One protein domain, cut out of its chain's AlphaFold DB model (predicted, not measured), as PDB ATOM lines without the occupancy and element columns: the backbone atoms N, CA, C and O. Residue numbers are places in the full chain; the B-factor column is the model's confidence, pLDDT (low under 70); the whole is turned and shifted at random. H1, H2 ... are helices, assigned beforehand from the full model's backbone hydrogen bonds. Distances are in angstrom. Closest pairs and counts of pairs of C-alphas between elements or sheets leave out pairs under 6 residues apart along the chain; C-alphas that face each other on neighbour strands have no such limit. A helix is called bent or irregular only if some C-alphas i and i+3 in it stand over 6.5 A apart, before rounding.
ATOM      1  N   ASP A 158      33.992  56.804 -46.146       89.12
ATOM      2  CA  ASP A 158      32.724  57.272 -45.581       89.12
ATOM      3  C   ASP A 158      32.397  56.590 -44.244       89.12
ATOM      4  O   ASP A 158      31.606  57.105 -43.456       89.12
ATOM      5  N   PHE A 159      33.049  55.459 -43.957       87.69
ATOM      6  CA  PHE A 159      32.911  54.708 -42.709       87.69
ATOM      7  C   PHE A 159      34.139  54.838 -41.798       87.69
ATOM      8  O   PHE A 159      34.234  54.133 -40.793       87.69
ATOM      9  N   MET A 160      35.108  55.698 -42.133       90.38
ATOM     10  CA  MET A 160      36.278  55.929 -41.283       90.38
ATOM     11  C   MET A 160      35.895  56.641 -39.982       90.38
ATOM     12  O   MET A 160      35.075  57.555 -39.961       90.38
ATOM     13  N   PHE A 161      36.545  56.246 -38.887       91.25
ATOM     14  CA  PHE A 161      36.336  56.825 -37.561       91.25
ATOM     15  C   PHE A 161      37.627  56.823 -36.735       91.25
ATOM     16  O   PHE A 161      38.560  56.048 -36.990       91.25
ATOM     17  N   ASP A 162      37.661  57.663 -35.700       91.19
ATOM     18  CA  ASP A 162      38.787  57.740 -34.772       91.19
ATOM     19  C   ASP A 162      39.013  56.399 -34.064       91.19
ATOM     20  O   ASP A 162      38.156  55.873 -33.353       91.19
ATOM     21  N   GLY A 163      40.202  55.828 -34.261       89.56
ATOM     22  CA  GLY A 163      40.564  54.520 -33.712       89.56
ATOM     23  C   GLY A 163      40.326  53.329 -34.646       89.56
ATOM     24  O   GLY A 163      40.680  52.213 -34.272       89.56
ATOM     25  N   ALA A 164      39.848  53.515 -35.882       90.88
ATOM     26  CA  ALA A 164      39.717  52.411 -36.845       90.88
ATOM     27  C   ALA A 164      41.035  51.617 -37.021       90.88
ATOM     28  O   ALA A 164      41.064  50.387 -36.937       90.88
ATOM     29  N   LEU A 165      42.167  52.322 -37.155       89.00
ATOM     30  CA  LEU A 165      43.495  51.702 -37.259       89.00
ATOM     31  C   LEU A 165      43.919  50.944 -35.991       89.00
ATOM     32  O   LEU A 165      44.645  49.954 -36.093       89.00
ATOM     33  N   SER A 166      43.508  51.394 -34.802       89.88
ATOM     34  CA  SER A 166      43.874  50.725 -33.546       89.88
ATOM     35  C   SER A 166      43.106  49.416 -33.362       89.88
ATOM     36  O   SER A 166      43.646  48.461 -32.801       89.88
ATOM     37  N   VAL A 167      41.883  49.337 -33.893       89.69
ATOM     38  CA  VAL A 167      41.094  48.101 -33.941       89.69
ATOM     39  C   VAL A 167      41.751  47.093 -34.877       89.69
ATOM     40  O   VAL A 167      42.058  45.987 -34.443       89.69
ATOM     41  N   ILE A 168      42.068  47.487 -36.116       86.12
ATOM     42  CA  ILE A 168      42.661  46.587 -37.126       86.12
ATOM     43  C   ILE A 168      44.036  46.052 -36.692       86.12
ATOM     44  O   ILE A 168      44.401  44.922 -37.013       86.12
ATOM     45  N   LYS A 169      44.812  46.835 -35.934       88.94
ATOM     46  CA  LYS A 169      46.133  46.413 -35.438       88.94
ATOM     47  C   LYS A 169      46.077  45.480 -34.222       88.94
ATOM     48  O   LYS A 169      47.116  44.948 -33.839       88.94
ATOM     49  N   ASN A 170      44.913  45.273 -33.601       90.56
ATOM     50  CA  ASN A 170      44.790  44.495 -32.368       90.56
ATOM     51  C   ASN A 170      43.728  43.397 -32.491       90.56
ATOM     52  O   ASN A 170      42.530  43.657 -32.415       90.56
ATOM     53  N   ASN A 171      44.179  42.142 -32.564       89.31
ATOM     54  CA  ASN A 171      43.299  40.982 -32.707       89.31
ATOM     55  C   ASN A 171      42.234  40.871 -31.597       89.31
ATOM     56  O   ASN A 171      41.110  40.463 -31.865       89.31
ATOM     57  N   LYS A 172      42.543  41.282 -30.356       91.25
ATOM     58  CA  LYS A 172      41.554  41.274 -29.262       91.25
ATOM     59  C   LYS A 172      40.423  42.268 -29.517       91.25
ATOM     60  O   LYS A 172      39.274  41.960 -29.227       91.25
ATOM     61  N   ASN A 173      40.742  43.438 -30.072       88.88
ATOM     62  CA  ASN A 173      39.734  44.431 -30.438       88.88
ATOM     63  C   ASN A 173      38.886  43.935 -31.609       88.88
ATOM     64  O   ASN A 173      37.672  44.086 -31.564       88.88
ATOM     65  N   ILE A 174      39.500  43.301 -32.613       88.44
ATOM     66  CA  ILE A 174      38.760  42.695 -33.728       88.44
ATOM     67  C   ILE A 174      37.738  41.694 -33.191       88.44
ATOM     68  O   ILE A 174      36.555  41.853 -33.453       88.44
ATOM     69  N   ILE A 175      38.173  40.722 -32.383       88.25
ATOM     70  CA  ILE A 175      37.284  39.702 -31.803       88.25
ATOM     71  C   ILE A 175      36.176  40.347 -30.962       88.25
ATOM     72  O   ILE A 175      35.028  39.931 -31.045       88.25
ATOM     73  N   LYS A 176      36.506  41.384 -30.182       88.31
ATOM     74  CA  LYS A 176      35.544  42.102 -29.335       88.31
ATOM     75  C   LYS A 176      34.422  42.775 -30.133       88.31
ATOM     76  O   LYS A 176      33.307  42.857 -29.632       88.31
ATOM     77  N   TYR A 177      34.731  43.316 -31.308       87.88
ATOM     78  CA  TYR A 177      33.788  44.100 -32.110       87.88
ATOM     79  C   TYR A 177      33.199  43.325 -33.294       87.88
ATOM     80  O   TYR A 177      32.376  43.869 -34.026       87.88
ATOM     81  N   LEU A 178      33.613  42.073 -33.499       88.38
ATOM     82  CA  LEU A 178      33.086  41.229 -34.560       88.38
ATOM     83  C   LEU A 178      31.666  40.782 -34.211       88.38
ATOM     84  O   LEU A 178      31.410  40.306 -33.104       88.38
ATOM     85  N   TRP A 179      30.744  40.884 -35.166       87.81
ATOM     86  CA  TRP A 179      29.439  40.255 -35.007       87.81
ATOM     87  C   TRP A 179      29.568  38.727 -34.946       87.81
ATOM     88  O   TRP A 179      30.427  38.159 -35.632       87.81
ATOM     89  N   PRO A 180      28.684  38.049 -34.191       90.25
ATOM     90  CA  PRO A 180      28.480  36.614 -34.332       90.25
ATOM     91  C   PRO A 180      28.266  36.232 -35.802       90.25
ATOM     92  O   PRO A 180      27.677  36.992 -36.581       90.25
ATOM     93  N   SER A 181      28.780  35.069 -36.201       88.56
ATOM     94  CA  SER A 181      28.820  34.672 -37.617       88.56
ATOM     95  C   SER A 181      27.415  34.533 -38.204       88.56
ATOM     96  O   SER A 181      27.177  34.932 -39.340       88.56
ATOM     97  N   GLU A 182      26.481  34.027 -37.410       90.69
ATOM     98  CA  GLU A 182      25.055  33.923 -37.690       90.69
ATOM     99  C   GLU A 182      24.422  35.292 -37.989       90.69
ATOM    100  O   GLU A 182      23.763  35.447 -39.016       90.69
ATOM    101  N   HIS A 183      24.709  36.315 -37.177       91.06
ATOM    102  CA  HIS A 183      24.167  37.668 -37.349       91.06
ATOM    103  C   HIS A 183      24.698  38.309 -38.635       91.06
ATOM    104  O   HIS A 183      23.944  38.886 -39.420       91.06
ATOM    105  N   TYR A 184      26.004  38.166 -38.881       89.19
ATOM    106  CA  TYR A 184      26.631  38.662 -40.103       89.19
ATOM    107  C   TYR A 184      26.080  37.974 -41.356       89.19
ATOM    108  O   TYR A 184      25.809  38.643 -42.352       89.19
ATOM    109  N   LEU A 185      25.929  36.645 -41.336       89.44
ATOM    110  CA  LEU A 185      25.415  35.896 -42.484       89.44
ATOM    111  C   LEU A 185      23.996  36.336 -42.840       89.44
ATOM    112  O   LEU A 185      23.723  36.549 -44.024       89.44
ATOM    113  N   GLU A 186      23.146  36.537 -41.837       90.62
ATOM    114  CA  GLU A 186      21.769  36.983 -42.025       90.62
ATOM    115  C   GLU A 186      21.709  38.378 -42.668       90.62
ATOM    116  O   GLU A 186      21.089  38.562 -43.720       90.62
ATOM    117  N   LEU A 187      22.457  39.348 -42.129       88.88
ATOM    118  CA  LEU A 187      22.560  40.690 -42.717       88.88
ATOM    119  C   LEU A 187      23.177  40.671 -44.121       88.88
ATOM    120  O   LEU A 187      22.742  41.406 -45.008       88.88
ATOM    121  N   ASN A 188      24.167  39.813 -44.366       90.19
ATOM    122  CA  ASN A 188      24.810  39.698 -45.671       90.19
ATOM    123  C   ASN A 188      23.858  39.134 -46.740       90.19
ATOM    124  O   ASN A 188      23.971  39.478 -47.919       90.19
ATOM    125  N   VAL A 189      22.899  38.283 -46.359       91.25
ATOM    126  CA  VAL A 189      21.829  37.833 -47.265       91.25
ATOM    127  C   VAL A 189      20.963  39.021 -47.695       91.25
ATOM    128  O   VAL A 189      20.711  39.174 -48.895       91.25
ATOM    129  N   ILE A 190      20.593  39.901 -46.758       91.62
ATOM    130  CA  ILE A 190      19.847  41.135 -47.058       91.62
ATOM    131  C   ILE A 190      20.672  42.067 -47.951       91.62
ATOM    132  O   ILE A 190      20.200  42.498 -49.004       91.62
ATOM    133  N   TYR A 191      21.935  42.310 -47.593       89.69
ATOM    134  CA  TYR A 191      22.855  43.141 -48.369       89.69
ATOM    135  C   TYR A 191      22.998  42.652 -49.817       89.69
ATOM    136  O   TYR A 191      22.917  43.438 -50.756       89.69
ATOM    137  N   LYS A 192      23.113  41.341 -50.054       90.06
ATOM    138  CA  LYS A 192      23.179  40.785 -51.420       90.06
ATOM    139  C   LYS A 192      21.896  40.989 -52.229       90.06
ATOM    140  O   LYS A 192      21.947  40.960 -53.460       90.06
ATOM    141  N   ALA A 193      20.752  41.151 -51.567       92.44
ATOM    142  CA  ALA A 193      19.472  41.422 -52.212       92.44
ATOM    143  C   ALA A 193      19.220  42.922 -52.447       92.44
ATOM    144  O   ALA A 193      18.364  43.245 -53.266       92.44
ATOM    145  N   CYS A 194      19.980  43.826 -51.809       90.56
ATOM    146  CA  CYS A 194      19.675  45.264 -51.760       90.56
ATOM    147  C   CYS A 194      19.591  45.947 -53.132       90.56
ATOM    148  O   CYS A 194      18.847  46.908 -53.301       90.56
ATOM    149  N   LYS A 195      20.307  45.425 -54.135       92.69
ATOM    150  CA  LYS A 195      20.336  45.987 -55.495       92.69
ATOM    151  C   LYS A 195      19.057  45.730 -56.300       92.69
ATOM    152  O   LYS A 195      18.893  46.326 -57.358       92.69
ATOM    153  N   ASN A 196      18.185  44.826 -55.852       95.12
ATOM    154  CA  ASN A 196      16.920  44.521 -56.515       95.12
ATOM    155  C   ASN A 196      15.765  44.697 -55.511       95.12
ATOM    156  O   ASN A 196      15.645  43.871 -54.605       95.12
ATOM    157  N   PRO A 197      14.905  45.721 -55.676       94.88
ATOM    158  CA  PRO A 197      13.847  46.034 -54.715       94.88
ATOM    159  C   PRO A 197      12.884  44.873 -54.435       94.88
ATOM    160  O   PRO A 197      12.635  44.551 -53.277       94.88
ATOM    161  N   GLU A 198      12.398  44.176 -55.466       95.31
ATOM    162  CA  GLU A 198      11.474  43.047 -55.280       95.31
ATOM    163  C   GLU A 198      12.127  41.892 -54.514       95.31
ATOM    164  O   GLU A 198      11.519  41.273 -53.634       95.31
ATOM    165  N   LYS A 199      13.389  41.593 -54.844       94.50
ATOM    166  CA  LYS A 199      14.163  40.555 -54.164       94.50
ATOM    167  C   LYS A 199      14.449  40.947 -52.720       94.50
ATOM    168  O   LYS A 199      14.372  40.083 -51.848       94.50
ATOM    169  N   LEU A 200      14.762  42.217 -52.470       94.56
ATOM    170  CA  LEU A 200      14.983  42.757 -51.136       94.56
ATOM    171  C   LEU A 200      13.736  42.575 -50.270       94.56
ATOM    172  O   LEU A 200      13.838  41.953 -49.217       94.56
ATOM    173  N   THR A 201      12.559  43.001 -50.738       94.69
ATOM    174  CA  THR A 201      11.301  42.857 -49.987       94.69
ATOM    175  C   THR A 201      10.999  41.398 -49.655       94.69
ATOM    176  O   THR A 201      10.745  41.072 -48.496       94.69
ATOM    177  N   LYS A 202      11.092  40.492 -50.639       96.06
ATOM    178  CA  LYS A 202      10.862  39.053 -50.413       96.06
ATOM    179  C   LYS A 202      11.850  38.458 -49.412       96.06
ATOM    180  O   LYS A 202      11.484  37.604 -48.608       96.06
ATOM    181  N   THR A 203      13.107  38.892 -49.468       95.00
ATOM    182  CA  THR A 203      14.166  38.391 -48.585       95.00
ATOM    183  C   THR A 203      13.975  38.919 -47.162       95.00
ATOM    184  O   THR A 203      14.029  38.128 -46.229       95.00
ATOM    185  N   LEU A 204      13.653  40.205 -46.989       93.50
ATOM    186  CA  LEU A 204      13.318  40.786 -45.686       93.50
ATOM    187  C   LEU A 204      12.136  40.065 -45.035       93.50
ATOM    188  O   LEU A 204      12.241  39.657 -43.886       93.50
ATOM    189  N   GLN A 205      11.052  39.816 -45.776       94.56
ATOM    190  CA  GLN A 205       9.895  39.071 -45.258       94.56
ATOM    191  C   GLN A 205      10.266  37.647 -44.833       94.56
ATOM    192  O   GLN A 205       9.873  37.191 -43.764       94.56
ATOM    193  N   LYS A 206      11.056  36.943 -45.654       96.19
ATOM    194  CA  LYS A 206      11.490  35.571 -45.362       96.19
ATOM    195  C   LYS A 206      12.367  35.485 -44.105       96.19
ATOM    196  O   LYS A 206      12.267  34.508 -43.370       96.19
ATOM    197  N   HIS A 207      13.221  36.480 -43.886       94.69
ATOM    198  CA  HIS A 207      14.233  36.502 -42.826       94.69
ATOM    199  C   HIS A 207      13.827  37.368 -41.612       94.69
ATOM    200  O   HIS A 207      14.565  37.463 -40.635       94.69
ATOM    201  N   GLN A 208      12.624  37.955 -41.626       92.88
ATOM    202  CA  GLN A 208      12.143  38.922 -40.630       92.88
ATOM    203  C   GLN A 208      12.269  38.421 -39.188       92.88
ATOM    204  O   GLN A 208      12.730  39.150 -38.316       92.88
ATOM    205  N   LYS A 209      11.862  37.174 -38.927       94.06
ATOM    206  CA  LYS A 209      11.855  36.608 -37.572       94.06
ATOM    207  C   LYS A 209      13.258  36.559 -36.960       94.06
ATOM    208  O   LYS A 209      13.424  36.933 -35.801       94.06
ATOM    209  N   GLU A 210      14.247  36.099 -37.725       93.81
ATOM    210  CA  GLU A 210      15.630  36.001 -37.251       93.81
ATOM    211  C   GLU A 210      16.263  37.389 -37.125       93.81
ATOM    212  O   GLU A 210      16.894  37.675 -36.114       93.81
ATOM    213  N   LEU A 211      16.010  38.290 -38.079       91.44
ATOM    214  CA  LEU A 211      16.485  39.673 -38.006       91.44
ATOM    215  C   LEU A 211      15.953  40.409 -36.766       91.44
ATOM    216  O   LEU A 211      16.734  41.036 -36.051       91.44
ATOM    217  N   LEU A 212      14.655  40.286 -36.465       91.31
ATOM    218  CA  LEU A 212      14.056  40.874 -35.263       91.31
ATOM    219  C   LEU A 212      14.640  40.266 -33.987       91.31
ATOM    220  O   LEU A 212      14.922  40.996 -33.040       91.31
ATOM    221  N   LYS A 213      14.870  38.952 -33.965       92.31
ATOM    222  CA  LYS A 213      15.542  38.288 -32.844       92.31
ATOM    223  C   LYS A 213      16.951  38.853 -32.634       92.31
ATOM    224  O   LYS A 213      17.264  39.269 -31.528       92.31
ATOM    225  N   TYR A 214      17.770  38.924 -33.681       90.75
ATOM    226  CA  TYR A 214      19.147  39.421 -33.575       90.75
ATOM    227  C   TYR A 214      19.211  40.919 -33.273       90.75
ATOM    228  O   TYR A 214      20.150  41.364 -32.622       90.75
ATOM    229  N   SER A 215      18.208  41.706 -33.681       88.25
ATOM    230  CA  SER A 215      18.142  43.134 -33.339       88.25
ATOM    231  C   SER A 215      18.149  43.378 -31.829       88.25
ATOM    232  O   SER A 215      18.795  44.315 -31.364       88.25
ATOM    233  N   GLN A 216      17.534  42.484 -31.049       87.06
ATOM    234  CA  GLN A 216      17.477  42.592 -29.589       87.06
ATOM    235  C   GLN A 216      18.862  42.493 -28.934       87.06
ATOM    236  O   GLN A 216      19.065  43.074 -27.870       87.06
ATOM    237  N   ASP A 217      19.822  41.825 -29.580       85.62
ATOM    238  CA  ASP A 217      21.185  41.663 -29.059       85.62
ATOM    239  C   ASP A 217      22.058  42.913 -29.266       85.62
ATOM    240  O   ASP A 217      23.061  43.090 -28.571       85.62
ATOM    241  N   HIS A 218      21.700  43.783 -30.220       84.25
ATOM    242  CA  HIS A 218      22.508  44.953 -30.602       84.25
ATOM    243  C   HIS A 218      21.836  46.291 -30.323       84.25
ATOM    244  O   HIS A 218      22.536  47.305 -30.280       84.25
ATOM    245  N   ILE A 219      20.511  46.320 -30.139       82.88
ATOM    246  CA  ILE A 219      19.802  47.543 -29.764       82.88
ATOM    247  C   ILE A 219      20.179  47.906 -28.326       82.88
ATOM    248  O   ILE A 219      19.837  47.225 -27.360       82.88
ATOM    249  N   LEU A 220      20.913  49.004 -28.184       74.62
ATOM    250  CA  LEU A 220      21.346  49.528 -26.899       74.62
ATOM    251  C   LEU A 220      20.327  50.553 -26.399       74.62
ATOM    252  O   LEU A 220      20.066  51.553 -27.064       74.62
ATOM    253  N   ASN A 221      19.836  50.369 -25.172       64.31
ATOM    254  CA  ASN A 221      18.934  51.333 -24.522       64.31
ATOM    255  C   ASN A 221      19.585  52.711 -24.290       64.31
ATOM    256  O   ASN A 221      18.877  53.697 -24.111       64.31
ATOM    257  N   ASN A 222      20.923  52.786 -24.277       67.94
ATOM    258  CA  ASN A 222      21.684  54.024 -24.123       67.94
ATOM    259  C   ASN A 222      22.790  54.124 -25.191       67.94
ATOM    260  O   ASN A 222      23.505  53.138 -25.405       67.94
ATOM    261  N   PRO A 223      23.003  55.302 -25.810       65.38
ATOM    262  CA  PRO A 223      24.063  55.499 -26.793       65.38
ATOM    263  C   PRO A 223      25.449  55.212 -26.205       65.38
ATOM    264  O   PRO A 223      25.854  55.787 -25.192       65.38
ATOM    265  N   SER A 224      26.203  54.330 -26.859       73.12
ATOM    266  CA  SER A 224      27.595  54.068 -26.496       73.12
ATOM    267  C   SER A 224      28.498  55.200 -26.984       73.12
ATOM    268  O   SER A 224      28.344  55.689 -28.100       73.12
ATOM    269  N   LYS A 225      29.523  55.564 -26.200       78.81
ATOM    270  CA  LYS A 225      30.623  56.422 -26.688       78.81
ATOM    271  C   LYS A 225      31.489  55.724 -27.746       78.81
ATOM    272  O   LYS A 225      32.344  56.357 -28.357       78.81
ATOM    273  N   ASN A 226      31.327  54.413 -27.931       86.56
ATOM    274  CA  ASN A 226      32.070  53.649 -28.919       86.56
ATOM    275  C   ASN A 226      31.374  53.707 -30.285       86.56
ATOM    276  O   ASN A 226      30.246  53.236 -30.419       86.56
ATOM    277  N   TYR A 227      32.089  54.216 -31.293       87.94
ATOM    278  CA  TYR A 227      31.590  54.348 -32.663       87.94
ATOM    279  C   TYR A 227      31.036  53.032 -33.226       87.94
ATOM    280  O   TYR A 227      29.901  53.007 -33.684       87.94
ATOM    281  N   ILE A 228      31.780  51.922 -33.120       88.62
ATOM    282  CA  ILE A 228      31.383  50.633 -33.715       88.62
ATOM    283  C   ILE A 228      30.077  50.118 -33.106       88.62
ATOM    284  O   ILE A 228      29.181  49.693 -33.829       88.62
ATOM    285  N   LEU A 229      29.950  50.182 -31.777       88.31
ATOM    286  CA  LEU A 229      28.721  49.765 -31.097       88.31
ATOM    287  C   LEU A 229      27.535  50.656 -31.480       88.31
ATOM    288  O   LEU A 229      26.421  50.164 -31.622       88.31
ATOM    289  N   ASN A 230      27.772  51.955 -31.671       88.38
ATOM    290  CA  ASN A 230      26.731  52.884 -32.087       88.38
ATOM    291  C   ASN A 230      26.281  52.652 -33.540       88.38
ATOM    292  O   ASN A 230      25.084  52.672 -33.809       88.38
ATOM    293  N   GLU A 231      27.205  52.388 -34.465       88.19
ATOM    294  CA  GLU A 231      26.858  52.027 -35.847       88.19
ATOM    295  C   GLU A 231      26.150  50.668 -35.921       88.19
ATOM    296  O   GLU A 231      25.170  50.527 -36.652       88.19
ATOM    297  N   GLY A 232      26.561  49.695 -35.099       87.38
ATOM    298  CA  GLY A 232      25.823  48.443 -34.917       87.38
ATOM    299  C   GLY A 232      24.386  48.693 -34.457       87.38
ATOM    300  O   GLY A 232      23.444  48.238 -35.100       87.38
ATOM    301  N   ASN A 233      24.206  49.496 -33.407       87.38
ATOM    302  CA  ASN A 233      22.885  49.871 -32.906       87.38
ATOM    303  C   ASN A 233      22.017  50.541 -33.987       87.38
ATOM    304  O   ASN A 233      20.856  50.172 -34.150       87.38
ATOM    305  N   LYS A 234      22.572  51.483 -34.762       86.62
ATOM    306  CA  LYS A 234      21.855  52.129 -35.876       86.62
ATOM    307  C   LYS A 234      21.406  51.120 -36.933       86.62
ATOM    308  O   LYS A 234      20.261  51.180 -37.366       86.62
ATOM    309  N   ALA A 235      22.286  50.199 -37.327       83.75
ATOM    310  CA  ALA A 235      21.980  49.189 -38.337       83.75
ATOM    311  C   ALA A 235      20.838  48.262 -37.898       83.75
ATOM    312  O   ALA A 235      19.909  48.026 -38.665       83.75
ATOM    313  N   PHE A 236      20.876  47.776 -36.653       84.69
ATOM    314  CA  PHE A 236      19.847  46.878 -36.126       84.69
ATOM    315  C   PHE A 236      18.551  47.597 -35.723       84.69
ATOM    316  O   PHE A 236      17.505  46.960 -35.706       84.69
ATOM    317  N   SER A 237      18.587  48.910 -35.472       85.06
ATOM    318  CA  SER A 237      17.377  49.725 -35.246       85.06
ATOM    319  C   SER A 237      16.585  50.010 -36.530       85.06
ATOM    320  O   SER A 237      15.455  50.480 -36.456       85.06
ATOM    321  N   ALA A 238      17.187  49.786 -37.702       79.44
ATOM    322  CA  ALA A 238      16.547  49.991 -39.003       79.44
ATOM    323  C   ALA A 238      15.790  48.750 -39.522       79.44
ATOM    324  O   ALA A 238      15.184  48.822 -40.593       79.44
ATOM    325  N   ILE A 239      15.877  47.624 -38.802       73.69
ATOM    326  CA  ILE A 239      15.186  46.352 -39.081       73.69
ATOM    327  C   ILE A 239      13.749  46.428 -38.568       73.69
ATOM    328  O   ILE A 239      12.846  46.007 -39.329       73.69
TER     329      ILE A 239
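This is residues 158 to 239 of the 239 residues of the protein "DNA cytosine methyltransferase" of Methanosarcinaceae archaeon (UniProt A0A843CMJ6). A long helix, H4, is bent into an L; H3 sits in the angle and touches both of its arms, and H5 folds back along the second arm, H4b. At the far end of the longest axis from the first arm, H4a, the short helices H1 and H2 make a small corner, from which residues 168 to 173 stick out free. The printed part has 82 residues with five named helices, H1 to H5 in chain order, and no named strand, an all helix domain. The whole is only just loose, close to compact: the radius of gyration of the C-alphas is 14.2 A, and the C-alphas span 39 by 27 by 22 A along their three main axes.

Find C-alpha 197 at (13.847, 46.034, -54.715), where H4, residues 197 to 218, begins. By its hydrogen bonds it was assigned as one helix, but it is bent: C-alphas 206 and 209 are 7.9 A apart. Its arms are H4a, residues 197 to 206, 14.2 A long, and H4b, residues 209 to 218, 15.2 A long. Before it look for H3, residues 181 to 193, 18.6 A long; after it comes H5, residues 227 to 237, 15.2 A long, ending with C-alpha 237 at (17.377, 49.725, -35.246). Go back to C-alpha 164 at (39.717, 52.411, -36.845) for H1, residues 164 to 168, 6.5 A long; H2 follows as residues 171 to 177, 10.0 A long.

Start at the bend, where the lines of H4a and H4b are about perpendicular at 84 degrees. H3 touches H4a with residues 189 to 193 alone; this helical hairpin has a shallow tilt of 31 degrees, opposite ways, and its closest C-alphas, those of Ala 193 and Leu 200, are 4.8 A apart. With residues 183 to 187 alone H3 touches H4b, at a steep tilt of 59 degrees, opposite ways; the closest C-alphas are those of His 183 and Tyr 214, 6.5 A apart. H4b and H5 form a second helical hairpin: they touch at a shallow tilt of 30 degrees, opposite ways, with Ser 215 and Phe 236 the closest by C-alphas, 5.0 A. H2 is close to H5 but not clearly touching, Tyr 177 and Ile 228 having the closest C-alphas, 7.1 A apart. H1 and H2 only just touch, and only at the corner, with 3 pairs of C-alphas within 8 A; the closest are those of Val 167 and Asn 173, 5.3 A. H3 and H5 are apart, and so are H2 and H3. In H1, H2, H3, H4a and H5 every O i to N i+4 pair is within hydrogen-bond range; in H4b 3 of 6 are.

Look for the two C-alphas farthest apart, those of Asn 170 and Glu 198, at 40.5 A. The printed part has no cut and ends at residue 239, the chain's last. No link is long; H4 to H5, with 8 residues between them, is short, and the others are tight. Mean pLDDT of the printed part is 88.3, and residues 221 to 223, in that short link, are under 70.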